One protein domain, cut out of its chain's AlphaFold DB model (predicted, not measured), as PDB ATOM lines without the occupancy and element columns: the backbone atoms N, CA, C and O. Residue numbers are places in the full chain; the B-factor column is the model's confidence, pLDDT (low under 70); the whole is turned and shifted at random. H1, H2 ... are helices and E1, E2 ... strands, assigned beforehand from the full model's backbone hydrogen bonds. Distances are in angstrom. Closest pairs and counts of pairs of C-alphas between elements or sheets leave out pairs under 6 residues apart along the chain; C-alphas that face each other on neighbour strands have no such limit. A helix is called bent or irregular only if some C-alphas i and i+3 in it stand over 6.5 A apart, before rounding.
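What this domain is: This is residues 4 to 130 of the 131 residues of an uncharacterized protein of viral metagenome (UniProt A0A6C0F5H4). Picture one antiparallel sheet of five strands, curled like part of a barrel round the single helix H1, which fills the hollow of the curl. At one edge of the sheet E4 and E5 form a long, bent hairpin that reaches on beyond the helix as an arm, and residues 114 to 130 lead away after E5 as a tail with no named element; residues 16 to 21 stick out elsewhere. The printed part has 127 residues, with E1, E2, H1, E3, E4 and E5 along the chain and the sheet's order E2 - E1 - E3 - E4 - E5; the class is mixed, helices and strands. It is only just loose, close to compact, with a radius of gyration of the C-alphas of 16.9 A and spans of 48 by 46 by 30 A.

How they stand to each other: Begin at inner strand E3, residues 58 to 66. On one side is E1, residues 4 to 12, antiparallel at 154 degrees; look for N 6 and O 64, 2.9 A apart. E2, residues 31 to 33, is an edge strand and forms a hairpin with E1, with N 32 and O 5 at 2.8 A. On the other side of E3 is E4, residues 82 to 100, antiparallel at 115 degrees, with N 61 and O 85 at 2.8 A. E5, residues 103 to 113, is the other edge strand and forms a hairpin with E4; see N 98 and O 105, 3.0 A apart, and N 90 and O 110, 2.9 A. E3, E4 and E5 make a meander, each strand the antiparallel neighbour of the one before. The strongly twisted sheet curls round H1, residues 36 to 50, in two layers, the helix on one face. Its closest C-alphas to E3 are those of Ala 40 and Ile 61, 6.2 A apart; to E2, those of Ala 39 and Tyr 32, 5.3 A. E2, H1 and E3 form a split strand-helix-strand unit, two strands of one sheet with a helix between them along the chain and E1 between them in the sheet, and its crossover is right-handed. In H1 every O i to N i+4 pair is within hydrogen-bond range. E2 and E5 are apart.

Where its parts are: Find C-alpha 82 at (19.779, -8.716, -15.244); E4 runs 33.7 A from there and bends by 104 degrees at residue 94. E5 is 28.6 A long, bends by 55 degrees at residue 108 and ends at C-alpha 113, (30.920, -13.379, -3.926). E3 measures 25.1 A. E1 begins at C-alpha 4, (10.973, -13.406, -8.914), measures 24.1 A and bends by 51 degrees at residue 8. E2 measures 6.8 A and H1 21.3 A.

The domain as a whole: The C-alphas of Gly 102 and Lys 122 are the two farthest apart, at 51.8 A. The printed part has no cut. The links E1 to E2 and E3 to E4 are long. Mean pLDDT of the printed part is 76.2; look for values under 70 in residues 13 to 29, 51 to 55 and 114 to 130.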
ATOM      1  N   TYR A   4      10.674 -12.118  -8.304       86.25
ATOM      2  CA  TYR A   4      10.973 -13.406  -8.914       86.25
ATOM      3  C   TYR A   4      12.193 -13.289  -9.819       86.25
ATOM      4  O   TYR A   4      12.423 -12.268 -10.464       86.25
ATOM      5  N   PHE A   5      13.006 -14.339  -9.833       87.00
ATOM      6  CA  PHE A   5      14.277 -14.343 -10.536       87.00
ATOM      7  C   PHE A   5      14.510 -15.666 -11.247       87.00
ATOM      8  O   PHE A   5      14.337 -16.730 -10.650       87.00
ATOM      9  N   VAL A   6      14.984 -15.598 -12.485       87.88
ATOM     10  CA  VAL A   6      15.378 -16.759 -13.288       87.88
ATOM     11  C   VAL A   6      16.864 -16.667 -13.601       87.88
ATOM     12  O   VAL A   6      17.410 -15.591 -13.843       87.88
ATOM     13  N   VAL A   7      17.543 -17.807 -13.573       84.31
ATOM     14  CA  VAL A   7      18.960 -17.896 -13.937       84.31
ATOM     15  C   VAL A   7      19.056 -18.187 -15.425       84.31
ATOM     16  O   VAL A   7      18.641 -19.246 -15.887       84.31
ATOM     17  N   THR A   8      19.620 -17.249 -16.176       80.50
ATOM     18  CA  THR A   8      19.684 -17.329 -17.641       80.50
ATOM     19  C   THR A   8      21.011 -17.888 -18.131       80.50
ATOM     20  O   THR A   8      21.055 -18.600 -19.135       80.50
ATOM     21  N   ASN A   9      22.103 -17.592 -17.422       79.00
ATOM     22  CA  ASN A   9      23.440 -17.996 -17.829       79.00
ATOM     23  C   ASN A   9      24.267 -18.452 -16.630       79.00
ATOM     24  O   ASN A   9      24.303 -17.786 -15.592       79.00
ATOM     25  N   VAL A  10      24.968 -19.574 -16.794       78.44
ATOM     26  CA  VAL A  10      25.950 -20.045 -15.820       78.44
ATOM     27  C   VAL A  10      27.219 -20.492 -16.525       78.44
ATOM     28  O   VAL A  10      27.193 -21.336 -17.425       78.44
ATOM     29  N   ARG A  11      28.347 -19.926 -16.090       76.94
ATOM     30  CA  ARG A  11      29.672 -20.166 -16.674       76.94
ATOM     31  C   ARG A  11      30.682 -20.523 -15.598       76.94
ATOM     32  O   ARG A  11      30.633 -19.975 -14.498       76.94
ATOM     33  N   LYS A  12      31.654 -21.384 -15.910       74.81
ATOM     34  CA  LYS A  12      32.803 -21.592 -15.016       74.81
ATOM     35  C   LYS A  12      33.676 -20.341 -15.026       74.81
ATOM     36  O   LYS A  12      34.003 -19.826 -16.091       74.81
ATOM     37  N   SER A  13      34.116 -19.877 -13.855       67.44
ATOM     38  CA  SER A  13      34.907 -18.638 -13.762       67.44
ATOM     39  C   SER A  13      36.261 -18.695 -14.494       67.44
ATOM     40  O   SER A  13      36.854 -17.646 -14.729       67.44
ATOM     41  N   ALA A  14      36.760 -19.891 -14.833       62.84
ATOM     42  CA  ALA A  14      38.021 -20.103 -15.553       62.84
ATOM     43  C   ALA A  14      37.873 -20.177 -17.087       62.84
ATOM     44  O   ALA A  14      38.875 -20.104 -17.791       62.84
ATOM     45  N   GLN A  15      36.654 -20.303 -17.623       59.66
ATOM     46  CA  GLN A  15      36.440 -20.376 -19.070       59.66
ATOM     47  C   GLN A  15      36.501 -18.965 -19.673       59.66
ATOM     48  O   GLN A  15      35.557 -18.183 -19.559       59.66
ATOM     49  N   LYS A  16      37.638 -18.619 -20.292       48.81
ATOM     50  CA  LYS A  16      37.765 -17.440 -21.164       48.81
ATOM     51  C   LYS A  16      37.246 -17.781 -22.565       48.81
ATOM     52  O   LYS A  16      37.430 -18.898 -23.034       48.81
ATOM     53  N   LYS A  17      36.601 -16.805 -23.215       47.84
ATOM     54  CA  LYS A  17      36.091 -16.863 -24.594       47.84
ATOM     55  C   LYS A  17      37.179 -17.336 -25.577       47.84
ATOM     56  O   LYS A  17      37.963 -16.523 -26.045       47.84
ATOM     57  N   LYS A  18      37.210 -18.627 -25.899       37.50
ATOM     58  CA  LYS A  18      37.654 -19.167 -27.194       37.50
ATOM     59  C   LYS A  18      36.929 -20.502 -27.398       37.50
ATOM     60  O   LYS A  18      37.302 -21.499 -26.800       37.50
ATOM     61  N   GLY A  19      35.826 -20.478 -28.148       48.12
ATOM     62  CA  GLY A  19      35.190 -21.672 -28.727       48.12
ATOM     63  C   GLY A  19      34.480 -22.676 -27.802       48.12
ATOM     64  O   GLY A  19      34.038 -23.709 -28.290       48.12
ATOM     65  N   VAL A  20      34.337 -22.435 -26.493       48.31
ATOM     66  CA  VAL A  20      33.763 -23.451 -25.586       48.31
ATOM     67  C   VAL A  20      32.244 -23.313 -25.456       48.31
ATOM     68  O   VAL A  20      31.762 -22.265 -25.026       48.31
ATOM     69  N   LYS A  21      31.521 -24.404 -25.773       45.84
ATOM     70  CA  LYS A  21      30.061 -24.581 -25.644       45.84
ATOM     71  C   LYS A  21      29.536 -23.953 -24.349       45.84
ATOM     72  O   LYS A  21      29.759 -24.452 -23.242       45.84
ATOM     73  N   GLU A  22      28.865 -22.817 -24.511       53.41
ATOM     74  CA  GLU A  22      28.313 -22.033 -23.422       53.41
ATOM     75  C   GLU A  22      27.070 -22.716 -22.857       53.41
ATOM     76  O   GLU A  22      26.036 -22.815 -23.506       53.41
ATOM     77  N   SER A  23      27.205 -23.171 -21.620       52.53
ATOM     78  CA  SER A  23      26.183 -23.322 -20.584       52.53
ATOM     79  C   SER A  23      26.392 -24.659 -19.900       52.53
ATOM     80  O   SER A  23      26.240 -25.746 -20.461       52.53
ATOM     81  N   THR A  24      26.746 -24.604 -18.622       54.81
ATOM     82  CA  THR A  24      26.462 -25.755 -17.780       54.81
ATOM     83  C   THR A  24      24.950 -25.932 -17.826       54.81
ATOM     84  O   THR A  24      24.284 -25.046 -17.304       54.81
ATOM     85  N   LYS A  25      24.437 -27.017 -18.446       52.50
ATOM     86  CA  LYS A  25      23.005 -27.386 -18.417       52.50
ATOM     87  C   LYS A  25      22.471 -27.098 -17.013       52.50
ATOM     88  O   LYS A  25      22.875 -27.770 -16.062       52.50
ATOM     89  N   PHE A  26      21.735 -26.007 -16.903       62.06
ATOM     90  CA  PHE A  26      21.032 -25.554 -15.724       62.06
ATOM     91  C   PHE A  26      19.599 -25.438 -16.191       62.06
ATOM     92  O   PHE A  26      19.353 -24.955 -17.301       62.06
ATOM     93  N   ASP A  27      18.689 -25.953 -15.382       60.00
ATOM     94  CA  ASP A  27      17.287 -25.967 -15.730       60.00
ATOM     95  C   ASP A  27      16.791 -24.521 -15.802       60.00
ATOM     96  O   ASP A  27      16.650 -23.839 -14.784       60.00
ATOM     97  N   LYS A  28      16.607 -24.015 -17.028       60.69
ATOM     98  CA  LYS A  28      16.210 -22.623 -17.293       60.69
ATOM     99  C   LYS A  28      14.839 -22.293 -16.685       60.69
ATOM    100  O   LYS A  28      14.442 -21.133 -16.671       60.69
ATOM    101  N   THR A  29      14.122 -23.299 -16.185       64.25
ATOM    102  CA  THR A  29      12.782 -23.193 -15.608       64.25
ATOM    103  C   THR A  29      12.776 -22.825 -14.118       64.25
ATOM    104  O   THR A  29      11.745 -22.367 -13.611       64.25
ATOM    105  N   ALA A  30      13.905 -22.978 -13.409       74.94
ATOM    106  CA  ALA A  30      13.969 -22.738 -11.970       74.94
ATOM    107  C   ALA A  30      13.756 -21.252 -11.633       74.94
ATOM    108  O   ALA A  30      14.553 -20.386 -12.005       74.94
ATOM    109  N   THR A  31      12.687 -20.970 -10.883       82.31
ATOM    110  CA  THR A  31      12.338 -19.617 -10.430       82.31
ATOM    111  C   THR A  31      12.663 -19.453  -8.947       82.31
ATOM    112  O   THR A  31      12.294 -20.276  -8.109       82.31
ATOM    113  N   TYR A  32      13.348 -18.369  -8.604       85.31
ATOM    114  CA  TYR A  32      13.789 -18.063  -7.250       85.31
ATOM    115  C   TYR A  32      13.077 -16.826  -6.711       85.31
ATOM    116  O   TYR A  32      13.094 -15.772  -7.341       85.31
ATOM    117  N   LYS A  33      12.515 -16.930  -5.504       85.62
ATOM    118  CA  LYS A  33      11.961 -15.784  -4.773       85.62
ATOM    119  C   LYS A  33      13.024 -15.075  -3.925       85.62
ATOM    120  O   LYS A  33      13.911 -15.729  -3.356       85.62
ATOM    121  N   GLY A  34      12.891 -13.758  -3.769       85.75
ATOM    122  CA  GLY A  34      13.614 -12.974  -2.760       85.75
ATOM    123  C   GLY A  34      14.409 -11.809  -3.343       85.75
ATOM    124  O   GLY A  34      13.829 -10.829  -3.790       85.75
ATOM    125  N   THR A  35      15.742 -11.890  -3.302       86.69
ATOM    126  CA  THR A  35      16.643 -10.875  -3.873       86.69
ATOM    127  C   THR A  35      17.519 -11.481  -4.963       86.69
ATOM    128  O   THR A  35      17.832 -12.674  -4.916       86.69
ATOM    129  N   HIS A  36      17.986 -10.644  -5.896       86.50
ATOM    130  CA  HIS A  36      18.911 -11.029  -6.970       86.50
ATOM    131  C   HIS A  36      20.115 -11.842  -6.451       86.50
ATOM    132  O   HIS A  36      20.481 -12.872  -7.016       86.50
ATOM    133  N   GLU A  37      20.704 -11.423  -5.325       84.81
ATOM    134  CA  GLU A  37      21.844 -12.122  -4.727       84.81
ATOM    135  C   GLU A  37      21.447 -13.465  -4.099       84.81
ATOM    136  O   GLU A  37      22.160 -14.460  -4.257       84.81
ATOM    137  N   ARG A  38      20.307 -13.528  -3.397       87.00
ATOM    138  CA  ARG A  38      19.833 -14.776  -2.780       87.00
ATOM    139  C   ARG A  38      19.495 -15.818  -3.845       87.00
ATOM    140  O   ARG A  38      19.851 -16.982  -3.667       87.00
ATOM    141  N   ALA A  39      18.877 -15.397  -4.948       88.38
ATOM    142  CA  ALA A  39      18.621 -16.238  -6.114       88.38
ATOM    143  C   ALA A  39      19.929 -16.797  -6.697       88.38
ATOM    144  O   ALA A  39      20.080 -18.014  -6.808       88.38
ATOM    145  N   ALA A  40      20.922 -15.933  -6.944       87.81
ATOM    146  CA  ALA A  40      22.229 -16.352  -7.452       87.81
ATOM    147  C   ALA A  40      22.922 -17.369  -6.527       87.81
ATOM    148  O   ALA A  40      23.442 -18.384  -6.990       87.81
ATOM    149  N   ARG A  41      22.906 -17.137  -5.206       88.62
ATOM    150  CA  ARG A  41      23.509 -18.050  -4.217       88.62
ATOM    151  C   ARG A  41      22.796 -19.402  -4.155       88.62
ATOM    152  O   ARG A  41      23.471 -20.420  -4.024       88.62
ATOM    153  N   LYS A  42      21.463 -19.429  -4.251       87.81
ATOM    154  CA  LYS A  42      20.687 -20.681  -4.281       87.81
ATOM    155  C   LYS A  42      21.026 -21.508  -5.519       87.81
ATOM    156  O   LYS A  42      21.368 -22.682  -5.385       87.81
ATOM    157  N   ALA A  43      21.007 -20.877  -6.689       87.19
ATOM    158  CA  ALA A  43      21.384 -21.519  -7.944       87.19
ATOM    159  C   ALA A  43      22.823 -22.046  -7.909       87.19
ATOM    160  O   ALA A  43      23.078 -23.191  -8.277       87.19
ATOM    161  N   PHE A  44      23.755 -21.250  -7.378       87.62
ATOM    162  CA  PHE A  44      25.146 -21.652  -7.185       87.62
ATOM    163  C   PHE A  44      25.287 -22.901  -6.322       87.62
ATOM    164  O   PHE A  44      25.971 -23.848  -6.707       87.62
ATOM    165  N   SER A  45      24.655 -22.905  -5.147       84.94
ATOM    166  CA  SER A  45      24.753 -24.020  -4.211       84.94
ATOM    167  C   SER A  45      24.173 -25.305  -4.797       84.94
ATOM    168  O   SER A  45      24.801 -26.351  -4.652       84.94
ATOM    169  N   SER A  46      23.033 -25.211  -5.491       84.31
ATOM    170  CA  SER A  46      22.436 -26.336  -6.218       84.31
ATOM    171  C   SER A  46      23.398 -26.867  -7.282       84.31
ATOM    172  O   SER A  46      23.759 -28.039  -7.253       84.31
ATOM    173  N   LEU A  47      23.939 -25.992  -8.131       81.94
ATOM    174  CA  LEU A  47      24.863 -26.380  -9.195       81.94
ATOM    175  C   LEU A  47      26.156 -27.018  -8.697       81.94
ATOM    176  O   LEU A  47      26.602 -28.008  -9.275       81.94
ATOM    177  N   CYS A  48      26.764 -26.479  -7.639       80.38
ATOM    178  CA  CYS A  48      27.968 -27.075  -7.067       80.38
ATOM    179  C   CYS A  48      27.708 -28.475  -6.495       80.38
ATOM    180  O   CYS A  48      28.613 -29.303  -6.540       80.38
ATOM    181  N   ASN A  49      26.505 -28.737  -5.968       76.88
ATOM    182  CA  ASN A  49      26.131 -30.056  -5.455       76.88
ATOM    183  C   ASN A  49      25.824 -31.033  -6.595       76.88
ATOM    184  O   ASN A  49      26.379 -32.125  -6.631       76.88
ATOM    185  N   THR A  50      24.994 -30.628  -7.561       74.88
ATOM    186  CA  THR A  50      24.556 -31.500  -8.660       74.88
ATOM    187  C   THR A  50      25.697 -31.851  -9.610       74.88
ATOM    188  O   THR A  50      25.821 -32.993 -10.037       74.88
ATOM    189  N   LYS A  51      26.558 -30.884  -9.958       66.69
ATOM    190  CA  LYS A  51      27.585 -31.088 -10.991       66.69
ATOM    191  C   LYS A  51      28.841 -31.811 -10.501       66.69
ATOM    192  O   LYS A  51      29.776 -31.900 -11.294       66.69
ATOM    193  N   LYS A  52      28.884 -32.272  -9.238       64.94
ATOM    194  CA  LYS A  52      30.050 -32.928  -8.608       64.94
ATOM    195  C   LYS A  52      31.374 -32.287  -9.062       64.94
ATOM    196  O   LYS A  52      32.283 -32.966  -9.527       64.94
ATOM    197  N   ILE A  53      31.439 -30.950  -9.042       65.44
ATOM    198  CA  ILE A  53      32.572 -30.218  -9.624       65.44
ATOM    199  C   ILE A  53      33.811 -30.563  -8.801       65.44
ATOM    200  O   ILE A  53      33.889 -30.185  -7.633       65.44
ATOM    201  N   SER A  54      34.769 -31.260  -9.410       55.91
ATOM    202  CA  SER A  54      36.033 -31.601  -8.765       55.91
ATOM    203  C   SER A  54      36.825 -30.329  -8.435       55.91
ATOM    204  O   SER A  54      36.948 -29.400  -9.240       55.91
ATOM    205  N   GLY A  55      37.334 -30.252  -7.204       68.38
ATOM    206  CA  GLY A  55      38.123 -29.117  -6.725       68.38
ATOM    207  C   GLY A  55      37.303 -27.862  -6.383       68.38
ATOM    208  O   GLY A  55      36.311 -27.900  -5.657       68.38
ATOM    209  N   ARG A  56      37.770 -26.688  -6.829       73.94
ATOM    210  CA  ARG A  56      37.196 -25.389  -6.425       73.94
ATOM    211  C   ARG A  56      35.950 -25.050  -7.250       73.94
ATOM    212  O   ARG A  56      36.072 -24.580  -8.381       73.94
ATOM    213  N   CYS A  57      34.757 -25.167  -6.658       82.06
ATOM    214  CA  CYS A  57      33.531 -24.680  -7.299       82.06
ATOM    215  C   CYS A  57      33.530 -23.141  -7.387       82.06
ATOM    216  O   CYS A  57      33.396 -22.451  -6.371       82.06
ATOM    217  N   ALA A  58      33.686 -22.602  -8.598       84.69
ATOM    218  CA  ALA A  58      33.603 -21.173  -8.896       84.69
ATOM    219  C   ALA A  58      32.848 -20.944 -10.214       84.69
ATOM    220  O   ALA A  58      33.283 -21.400 -11.277       84.69
ATOM    221  N   LEU A  59      31.716 -20.246 -10.130       84.12
ATOM    222  CA  LEU A  59      30.789 -20.030 -11.236       84.12
ATOM    223  C   LEU A  59      30.386 -18.556 -11.308       84.12
ATOM    224  O   LEU A  59      30.219 -17.891 -10.287       84.12
ATOM    225  N   ASN A  60      30.186 -18.067 -12.524       85.62
ATOM    226  CA  ASN A  60      29.546 -16.789 -12.793       85.62
ATOM    227  C   ASN A  60      28.086 -17.076 -13.141       85.62
ATOM    228  O   ASN A  60      27.828 -17.862 -14.053       85.62
ATOM    229  N   ILE A  61      27.158 -16.482 -12.398       86.06
ATOM    230  CA  ILE A  61      25.720 -16.728 -12.513       86.06
ATOM    231  C   ILE A  61      25.035 -15.420 -12.865       86.06
ATOM    232  O   ILE A  61      25.103 -14.460 -12.096       86.06
ATOM    233  N   THR A  62      24.381 -15.398 -14.016       86.00
ATOM    234  CA  THR A  62      23.537 -14.294 -14.462       86.00
ATOM    235  C   THR A  62      22.104 -14.592 -14.071       86.00
ATOM    236  O   THR A  62      21.554 -15.644 -14.404       86.00
ATOM    237  N   VAL A  63      21.522 -13.667 -13.324       87.94
ATOM    238  CA  VAL A  63      20.152 -13.737 -12.840       87.94
ATOM    239  C   VAL A  63      19.377 -12.591 -13.462       87.94
ATOM    240  O   VAL A  63      19.903 -11.486 -13.567       87.94
ATOM    241  N   LYS A  64      18.148 -12.871 -13.866       88.88
ATOM    242  CA  LYS A  64      17.230 -11.940 -14.500       88.88
ATOM    243  C   LYS A  64      15.972 -11.831 -13.655       88.88
ATOM    244  O   LYS A  64      15.435 -12.856 -13.231       88.88
ATOM    245  N   GLU A  65      15.531 -10.611 -13.388       88.12
ATOM    246  CA  GLU A  65      14.255 -10.359 -12.724       88.12
ATOM    247  C   GLU A  65      13.114 -10.648 -13.698       88.12
ATOM    248  O   GLU A  65      13.141 -10.228 -14.858       88.12
ATOM    249  N   VAL A  66      12.137 -11.407 -13.218       87.69
ATOM    250  CA  VAL A  66      10.944 -11.776 -13.974       87.69
ATOM    251  C   VAL A  66       9.695 -11.454 -13.167       87.69
ATOM    252  O   VAL A  66       9.748 -11.325 -11.939       87.69
ATOM    253  N   ASP A  67       8.574 -11.312 -13.854       85.69
ATOM    254  CA  ASP A  67       7.268 -11.172 -13.230       85.69
ATOM    255  C   ASP A  67       6.654 -12.546 -12.874       85.69
ATOM    256  O   ASP A  67       7.313 -13.591 -12.926       85.69
ATOM    257  N   ARG A  68       5.370 -12.562 -12.494       79.00
ATOM    258  CA  ARG A  68       4.645 -13.801 -12.156       79.00
ATOM    259  C   ARG A  68       4.421 -14.726 -13.359       79.00
ATOM    260  O   ARG A  68       4.278 -15.930 -13.153       79.00
ATOM    261  N   LYS A  69       4.403 -14.190 -14.581       79.81
ATOM    262  CA  LYS A  69       4.268 -14.938 -15.838       79.81
ATOM    263  C   LYS A  69       5.620 -15.400 -16.395       79.81
ATOM    264  O   LYS A  69       5.653 -16.102 -17.398       79.81
ATOM    265  N   LYS A  70       6.717 -15.113 -15.678       76.19
ATOM    266  CA  LYS A  70       8.119 -15.334 -16.079       76.19
ATOM    267  C   LYS A  70       8.578 -14.395 -17.198       76.19
ATOM    268  O   LYS A  70       9.653 -14.610 -17.767       76.19
ATOM    269  N   ASP A  71       7.822 -13.337 -17.452       82.44
ATOM    270  CA  ASP A  71       8.184 -12.309 -18.404       82.44
ATOM    271  C   ASP A  71       9.279 -11.413 -17.824       82.44
ATOM    272  O   ASP A  71       9.349 -11.170 -16.613       82.44
ATOM    273  N   PRO A  72      10.207 -10.953 -18.669       83.25
ATOM    274  CA  PRO A  72      11.369 -10.210 -18.227       83.25
ATOM    275  C   PRO A  72      11.002  -8.812 -17.738       83.25
ATOM    276  O   PRO A  72      10.466  -8.010 -18.495       83.25
ATOM    277  N   VAL A  73      11.378  -8.472 -16.506       84.62
ATOM    278  CA  VAL A  73      11.205  -7.096 -16.025       84.62
ATOM    279  C   VAL A  73      12.276  -6.217 -16.660       84.62
ATOM    280  O   VAL A  73      13.475  -6.500 -16.561       84.62
ATOM    281  N   THR A  74      11.853  -5.133 -17.298       87.06
ATOM    282  CA  THR A  74      12.734  -4.131 -17.899       87.06
ATOM    283  C   THR A  74      12.892  -2.906 -16.995       87.06
ATOM    284  O   THR A  74      12.096  -2.629 -16.091       87.06
ATOM    285  N   TYR A  75      14.010  -2.209 -17.157       81.62
ATOM    286  CA  TYR A  75      14.213  -0.848 -16.678       81.62
ATOM    287  C   TYR A  75      13.433   0.130 -17.569       81.62
ATOM    288  O   TYR A  75      13.010  -0.222 -18.669       81.62
ATOM    289  N   ALA A  76      13.265   1.372 -17.106       80.50
ATOM    290  CA  ALA A  76      12.583   2.418 -17.871       80.50
ATOM    291  C   ALA A  76      13.268   2.727 -19.220       80.50
ATOM    292  O   ALA A  76      12.613   3.187 -20.144       80.50
ATOM    293  N   ASP A  77      14.564   2.422 -19.351       83.69
ATOM    294  CA  ASP A  77      15.354   2.561 -20.583       83.69
ATOM    295  C   ASP A  77      15.199   1.369 -21.557       83.69
ATOM    296  O   ASP A  77      15.954   1.250 -22.520       83.69
ATOM    297  N   GLY A  78      14.268   0.447 -21.286       80.88
ATOM    298  CA  GLY A  78      14.008  -0.737 -22.108       80.88
ATOM    299  C   GLY A  78      14.991  -1.895 -21.895       80.88
ATOM    300  O   GLY A  78      14.807  -2.971 -22.468       80.88
ATOM    301  N   ARG A  79      16.018  -1.743 -21.048       83.62
ATOM    302  CA  ARG A  79      16.977  -2.826 -20.782       83.62
ATOM    303  C   ARG A  79      16.405  -3.855 -19.822       83.62
ATOM    304  O   ARG A  79      15.739  -3.527 -18.848       83.62
ATOM    305  N   ILE A  80      16.735  -5.122 -20.039       86.19
ATOM    306  CA  ILE A  80      16.371  -6.206 -19.124       86.19
ATOM    307  C   ILE A  80      17.077  -6.023 -17.771       86.19
ATOM    308  O   ILE A  80      18.289  -5.802 -17.716       86.19
ATOM    309  N   LYS A  81      16.340  -6.194 -16.668       84.44
ATOM    310  CA  LYS A  81      16.898  -6.216 -15.309       84.44
ATOM    311  C   LYS A  81      17.645  -7.516 -15.039       84.44
ATOM    312  O   LYS A  81      17.132  -8.424 -14.387       84.44
ATOM    313  N   GLU A  82      18.879  -7.597 -15.516       86.19
ATOM    314  CA  GLU A  82      19.779  -8.716 -15.244       86.19
ATOM    315  C   GLU A  82      21.043  -8.304 -14.488       86.19
ATOM    316  O   GLU A  82      21.552  -7.187 -14.597       86.19
ATOM    317  N   LYS A  83      21.571  -9.232 -13.688       84.69
ATOM    318  CA  LYS A  83      22.796  -9.031 -12.921       84.69
ATOM    319  C   LYS A  83      23.614 -10.306 -12.837       84.69
ATOM    320  O   LYS A  83      23.110 -11.380 -12.514       84.69
ATOM    321  N   THR A  84      24.914 -10.166 -13.076       84.88
ATOM    322  CA  THR A  84      25.866 -11.278 -13.016       84.88
ATOM    323  C   THR A  84      26.647 -11.268 -11.705       84.88
ATOM    324  O   THR A  84      27.216 -10.252 -11.308       84.88
ATOM    325  N   TYR A  85      26.708 -12.426 -11.051       86.38
ATOM    326  CA  TYR A  85      27.413 -12.656  -9.797       86.38
ATOM    327  C   TYR A  85      28.509 -13.701  -9.979       86.38
ATOM    328  O   TYR A  85      28.248 -14.836 -10.367       86.38
ATOM    329  N   SER A  86      29.739 -13.341  -9.625       85.75
ATOM    330  CA  SER A  86      30.862 -14.280  -9.569       85.75
ATOM    331  C   SER A  86      30.908 -14.922  -8.185       85.75
ATOM    332  O   SER A  86      31.302 -14.269  -7.218       85.75
ATOM    333  N   LEU A  87      30.505 -16.184  -8.062       87.62
ATOM    334  CA  LEU A  87      30.389 -16.907  -6.794       87.62
ATOM    335  C   LEU A  87      31.426 -18.032  -6.701       87.62
ATOM    336  O   LEU A  87      31.781 -18.663  -7.697       87.62
ATOM    337  N   ARG A  88      31.939 -18.288  -5.493       87.38
ATOM    338  CA  ARG A  88      32.808 -19.439  -5.209       87.38
ATOM    339  C   ARG A  88      32.467 -20.081  -3.869       87.38
ATOM    340  O   ARG A  88      32.049 -19.381  -2.945       87.38
ATOM    341  N   ARG A  89      32.733 -21.382  -3.741       86.25
ATOM    342  CA  ARG A  89      32.826 -22.043  -2.435       86.25
ATOM    343  C   ARG A  89      34.192 -21.764  -1.836       86.25
ATOM    344  O   ARG A  89      35.219 -21.924  -2.496       86.25
ATOM    345  N   GLN A  90      34.195 -21.321  -0.592       85.00
ATOM    346  CA  GLN A  90      35.389 -21.151   0.213       85.00
ATOM    347  C   GLN A  90      35.258 -22.053   1.434       85.00
ATOM    348  O   GLN A  90      34.236 -21.992   2.118       85.00
ATOM    349  N   LYS A  91      36.274 -22.890   1.675       83.44
ATOM    350  CA  LYS A  91      36.345 -23.699   2.892       83.44
ATOM    351  C   LYS A  91      36.447 -22.751   4.082       83.44
ATOM    352  O   LYS A  91      37.204 -21.774   4.028       83.44
ATOM    353  N   LEU A  92      35.633 -22.988   5.094       84.06
ATOM    354  CA  LEU A  92      35.703 -22.271   6.353       84.06
ATOM    355  C   LEU A  92      36.907 -22.781   7.145       84.06
ATOM    356  O   LEU A  92      37.292 -23.941   7.014       84.06
ATOM    357  N   LYS A  93      37.534 -21.892   7.923       84.31
ATOM    358  CA  LYS A  93      38.604 -22.300   8.845       84.31
ATOM    359  C   LYS A  93      38.025 -23.150   9.974       84.31
ATOM    360  O   LYS A  93      38.573 -24.192  10.293       84.31
ATOM    361  N   THR A  94      36.897 -22.700  10.510       85.31
ATOM    362  CA  THR A  94      36.093 -23.389  11.512       85.31
ATOM    363  C   THR A  94      34.741 -23.752  10.887       85.31
ATOM    364  O   THR A  94      34.075 -22.862  10.342       85.31
ATOM    365  N   PRO A  95      34.347 -25.039  10.876       87.56
ATOM    366  CA  PRO A  95      33.013 -25.442  10.444       87.56
ATOM    367  C   PRO A  95      31.929 -24.751  11.278       87.56
ATOM    368  O   PRO A  95      32.147 -24.426  12.443       87.56
ATOM    369  N   ILE A  96      30.774 -24.493  10.668       87.19
ATOM    370  CA  ILE A  96      29.613 -23.932  11.369       87.19
ATOM    371  C   ILE A  96      28.629 -25.065  11.617       87.19
ATOM    372  O   ILE A  96      28.183 -25.697  10.661       87.19
ATOM    373  N   GLU A  97      28.261 -25.275  12.871       88.25
ATOM    374  CA  GLU A  97      27.267 -26.264  13.269       88.25
ATOM    375  C   GLU A  97      25.939 -25.562  13.516       88.25
ATOM    376  O   GLU A  97      25.874 -24.528  14.181       88.25
ATOM    377  N   ILE A  98      24.880 -26.072  12.893       87.94
ATOM    378  CA  ILE A  98      23.532 -25.533  13.048       87.94
ATOM    379  C   ILE A  98      22.597 -26.704  13.297       87.94
ATOM    380  O   ILE A  98      22.567 -27.656  12.515       87.94
ATOM    381  N   GLU A  99      21.801 -26.605  14.352       88.12
ATOM    382  CA  GLU A  99      20.744 -27.566  14.619       88.12
ATOM    383  C   GLU A  99      19.555 -27.327  13.679       88.12
ATOM    384  O   GLU A  99      19.048 -26.208  13.533       88.12
ATOM    385  N   ARG A 100      19.120 -28.380  12.987       82.50
ATOM    386  CA  ARG A 100      17.931 -28.359  12.129       82.50
ATOM    387  C   ARG A 100      17.101 -29.607  12.358       82.50
ATOM    388  O   ARG A 100      17.508 -30.694  11.961       82.50
ATOM    389  N   GLY A 101      15.922 -29.428  12.953       78.88
ATOM    390  CA  GLY A 101      14.982 -30.524  13.201       78.88
ATOM    391  C   GLY A 101      15.590 -31.640  14.054       78.88
ATOM    392  O   GLY A 101      15.480 -32.804  13.680       78.88
ATOM    393  N   GLY A 102      16.307 -31.279  15.124       85.62
ATOM    394  CA  GLY A 102      16.951 -32.228  16.041       85.62
ATOM    395  C   GLY A 102      18.209 -32.914  15.498       85.62
ATOM    396  O   GLY A 102      18.712 -33.846  16.116       85.62
ATOM    397  N   LYS A 103      18.729 -32.493  14.335       85.75
ATOM    398  CA  LYS A 103      19.994 -32.991  13.775       85.75
ATOM    399  C   LYS A 103      21.014 -31.865  13.649       85.75
ATOM    400  O   LYS A 103      20.708 -30.796  13.114       85.75
ATOM    401  N   LEU A 104      22.241 -32.133  14.092       85.75
ATOM    402  CA  LEU A 104      23.396 -31.261  13.891       85.75
ATOM    403  C   LEU A 104      23.842 -31.332  12.429       85.75
ATOM    404  O   LEU A 104      24.217 -32.391  11.925       85.75
ATOM    405  N   VAL A 105      23.779 -30.198  11.731       85.44
ATOM    406  CA  VAL A 105      24.270 -30.067  10.357       85.44
ATOM    407  C   VAL A 105      25.540 -29.227  10.364       85.44
ATOM    408  O   VAL A 105      25.502 -28.029  10.650       85.44
ATOM    409  N   THR A 106      26.653 -29.849   9.984       85.12
ATOM    410  CA  THR A 106      27.957 -29.189   9.891       85.12
ATOM    411  C   THR A 106      28.181 -28.622   8.490       85.12
ATOM    412  O   THR A 106      28.173 -29.332   7.480       85.12
ATOM    413  N   TYR A 107      28.410 -27.315   8.408       83.12
ATOM    414  CA  TYR A 107      28.747 -26.605   7.180       83.12
ATOM    415  C   TYR A 107      30.236 -26.268   7.153       83.12
ATOM    416  O   TYR A 107      30.693 -25.334   7.808       83.12
ATOM    417  N   GLU A 108      30.998 -26.968   6.317       84.50
ATOM    418  CA  GLU A 108      32.430 -26.693   6.127       84.50
ATOM    419  C   GLU A 108      32.714 -25.624   5.056       84.50
ATOM    420  O   GLU A 108      33.836 -25.132   4.922       84.50
ATOM    421  N   TRP A 109      31.715 -25.277   4.240       83.81
ATOM    422  CA  TRP A 109      31.887 -24.434   3.057       83.81
ATOM    423  C   TRP A 109      30.917 -23.261   3.059       83.81
ATOM    424  O   TRP A 109      29.712 -23.425   3.243       83.81
ATOM    425  N   LYS A 110      31.426 -22.069   2.734       84.69
ATOM    426  CA  LYS A 110      30.623 -20.856   2.551       84.69
ATOM    427  C   LYS A 110      30.660 -20.383   1.104       84.69
ATOM    428  O   LYS A 110      31.717 -20.320   0.473       84.69
ATOM    429  N   THR A 111      29.497 -19.996   0.587       85.25
ATOM    430  CA  THR A 111      29.392 -19.301  -0.699       85.25
ATOM    431  C   THR A 111      29.778 -17.840  -0.513       85.25
ATOM    432  O   THR A 111      29.138 -17.112   0.245       85.25
ATOM    433  N   VAL A 112      30.813 -17.400  -1.223       84.94
ATOM    434  CA  VAL A 112      31.283 -16.010  -1.201       84.94
ATOM    435  C   VAL A 112      31.232 -15.410  -2.600       84.94
ATOM    436  O   VAL A 112      31.571 -16.069  -3.587       84.94
ATOM    437  N   SER A 113      30.823 -14.144  -2.690       81.44
ATOM    438  CA  SER A 113      30.920 -13.379  -3.926       81.44
ATOM    439  C   SER A 113      32.346 -12.874  -4.114       81.44
ATOM    440  O   SER A 113      32.960 -12.288  -3.219       81.44
ATOM    441  N   ARG A 114      32.920 -13.108  -5.294       69.88
ATOM    442  CA  ARG A 114      34.157 -12.443  -5.682       69.88
ATOM    443  C   ARG A 114      33.817 -10.986  -5.976       69.88
ATOM    444  O   ARG A 114      33.305 -10.676  -7.047       69.88
ATOM    445  N   LYS A 115      34.207 -10.079  -5.080       56.84
ATOM    446  CA  LYS A 115      34.360  -8.645  -5.387       56.84
ATOM    447  C   LYS A 115      35.564  -8.402  -6.310       56.84
ATOM    448  O   LYS A 115      36.340  -7.481  -6.097       56.84
ATOM    449  N   THR A 116      35.810  -9.240  -7.312       51.16
ATOM    450  CA  THR A 116      36.834  -8.905  -8.302       51.16
ATOM    451  C   THR A 116      36.184  -7.998  -9.328       51.16
ATOM    452  O   THR A 116      35.602  -8.486 -10.295       51.16
ATOM    453  N   ARG A 117      36.326  -6.676  -9.154       45.97
ATOM    454  CA  ARG A 117      36.436  -5.822 -10.338       45.97
ATOM    455  C   ARG A 117      37.616  -6.413 -11.112       45.97
ATOM    456  O   ARG A 117      38.749  -6.372 -10.642       45.97
ATOM    457  N   ASN A 118      37.361  -7.036 -12.261       49.16
ATOM    458  CA  ASN A 118      38.416  -7.448 -13.194       49.16
ATOM    459  C   ASN A 118      39.051  -6.223 -13.884       49.16
ATOM    460  O   ASN A 118      39.562  -6.331 -14.987       49.16
ATOM    461  N   VAL A 119      39.008  -5.063 -13.230       54.59
ATOM    462  CA  VAL A 119      39.578  -3.806 -13.678       54.59
ATOM    463  C   VAL A 119      40.761  -3.555 -12.762       54.59
ATOM    464  O   VAL A 119      40.598  -3.439 -11.543       54.59
ATOM    465  N   CYS A 120      41.958  -3.537 -13.333       55.25
ATOM    466  CA  CYS A 120      43.125  -3.042 -12.627       55.25
ATOM    467  C   CYS A 120      42.953  -1.530 -12.470       55.25
ATOM    468  O   CYS A 120      43.140  -0.773 -13.412       55.25
ATOM    469  N   THR A 121      42.505  -1.093 -11.297       65.25
ATOM    470  CA  THR A 121      42.541   0.321 -10.918       65.25
ATOM    471  C   THR A 121      43.916   0.647 -10.333       65.25
ATOM    472  O   THR A 121      44.573  -0.250  -9.803       65.25
ATOM    473  N   LYS A 122      44.339   1.922 -10.355       63.72
ATOM    474  CA  LYS A 122      45.622   2.363  -9.760       63.72
ATOM    475  C   LYS A 122      45.803   1.913  -8.294       63.72
ATOM    476  O   LYS A 122      46.918   1.699  -7.851       63.72
ATOM    477  N   LYS A 123      44.703   1.712  -7.550       64.56
ATOM    478  CA  LYS A 123      44.692   1.233  -6.148       64.56
ATOM    479  C   LYS A 123      44.460  -0.284  -5.999       64.56
ATOM    480  O   LYS A 123      44.141  -0.764  -4.910       64.56
ATOM    481  N   SER A 124      44.535  -1.062  -7.079       65.50
ATOM    482  CA  SER A 124      44.226  -2.495  -7.048       65.50
ATOM    483  C   SER A 124      45.308  -3.287  -6.310       65.50
ATOM    484  O   SER A 124      46.449  -3.374  -6.749       65.50
ATOM    485  N   LYS A 125      44.931  -3.958  -5.215       61.53
ATOM    486  CA  LYS A 125      45.823  -4.856  -4.452       61.53
ATOM    487  C   LYS A 125      46.069  -6.213  -5.141       61.53
ATOM    488  O   LYS A 125      46.750  -7.071  -4.583       61.53
ATOM    489  N   LEU A 126      45.491  -6.451  -6.321       59.00
ATOM    490  CA  LEU A 126      45.644  -7.714  -7.046       59.00
ATOM    491  C   LEU A 126      47.077  -7.850  -7.577       59.00
ATOM    492  O   LEU A 126      47.516  -6.995  -8.337       59.00
ATOM    493  N   ARG A 127      47.770  -8.956  -7.262       62.09
ATOM    494  CA  ARG A 127      49.149  -9.220  -7.736       62.09
ATOM    495  C   ARG A 127      49.304  -9.072  -9.256       62.09
ATOM    496  O   ARG A 127      50.250  -8.454  -9.696       62.09
ATOM    497  N   ARG A 128      48.324  -9.526 -10.048       63.03
ATOM    498  CA  ARG A 128      48.318  -9.371 -11.521       63.03
ATOM    499  C   ARG A 128      48.206  -7.922 -12.032       63.03
ATOM    500  O   ARG A 128      48.330  -7.705 -13.227       63.03
ATOM    501  N   CYS A 129      47.825  -6.985 -11.166       66.38
ATOM    502  CA  CYS A 129      47.673  -5.563 -11.481       66.38
ATOM    503  C   CYS A 129      48.842  -4.726 -10.946       66.38
ATOM    504  O   CYS A 129      48.909  -3.543 -11.250       66.38
ATOM    505  N   LYS A 130      49.724  -5.329 -10.140       66.94
ATOM    506  CA  LYS A 130      51.022  -4.768  -9.785       66.94
ATOM    507  C   LYS A 130      51.969  -5.144 -10.927       66.94
ATOM    508  O   LYS A 130      52.563  -6.218 -10.886       66.94
TER     509      LYS A 130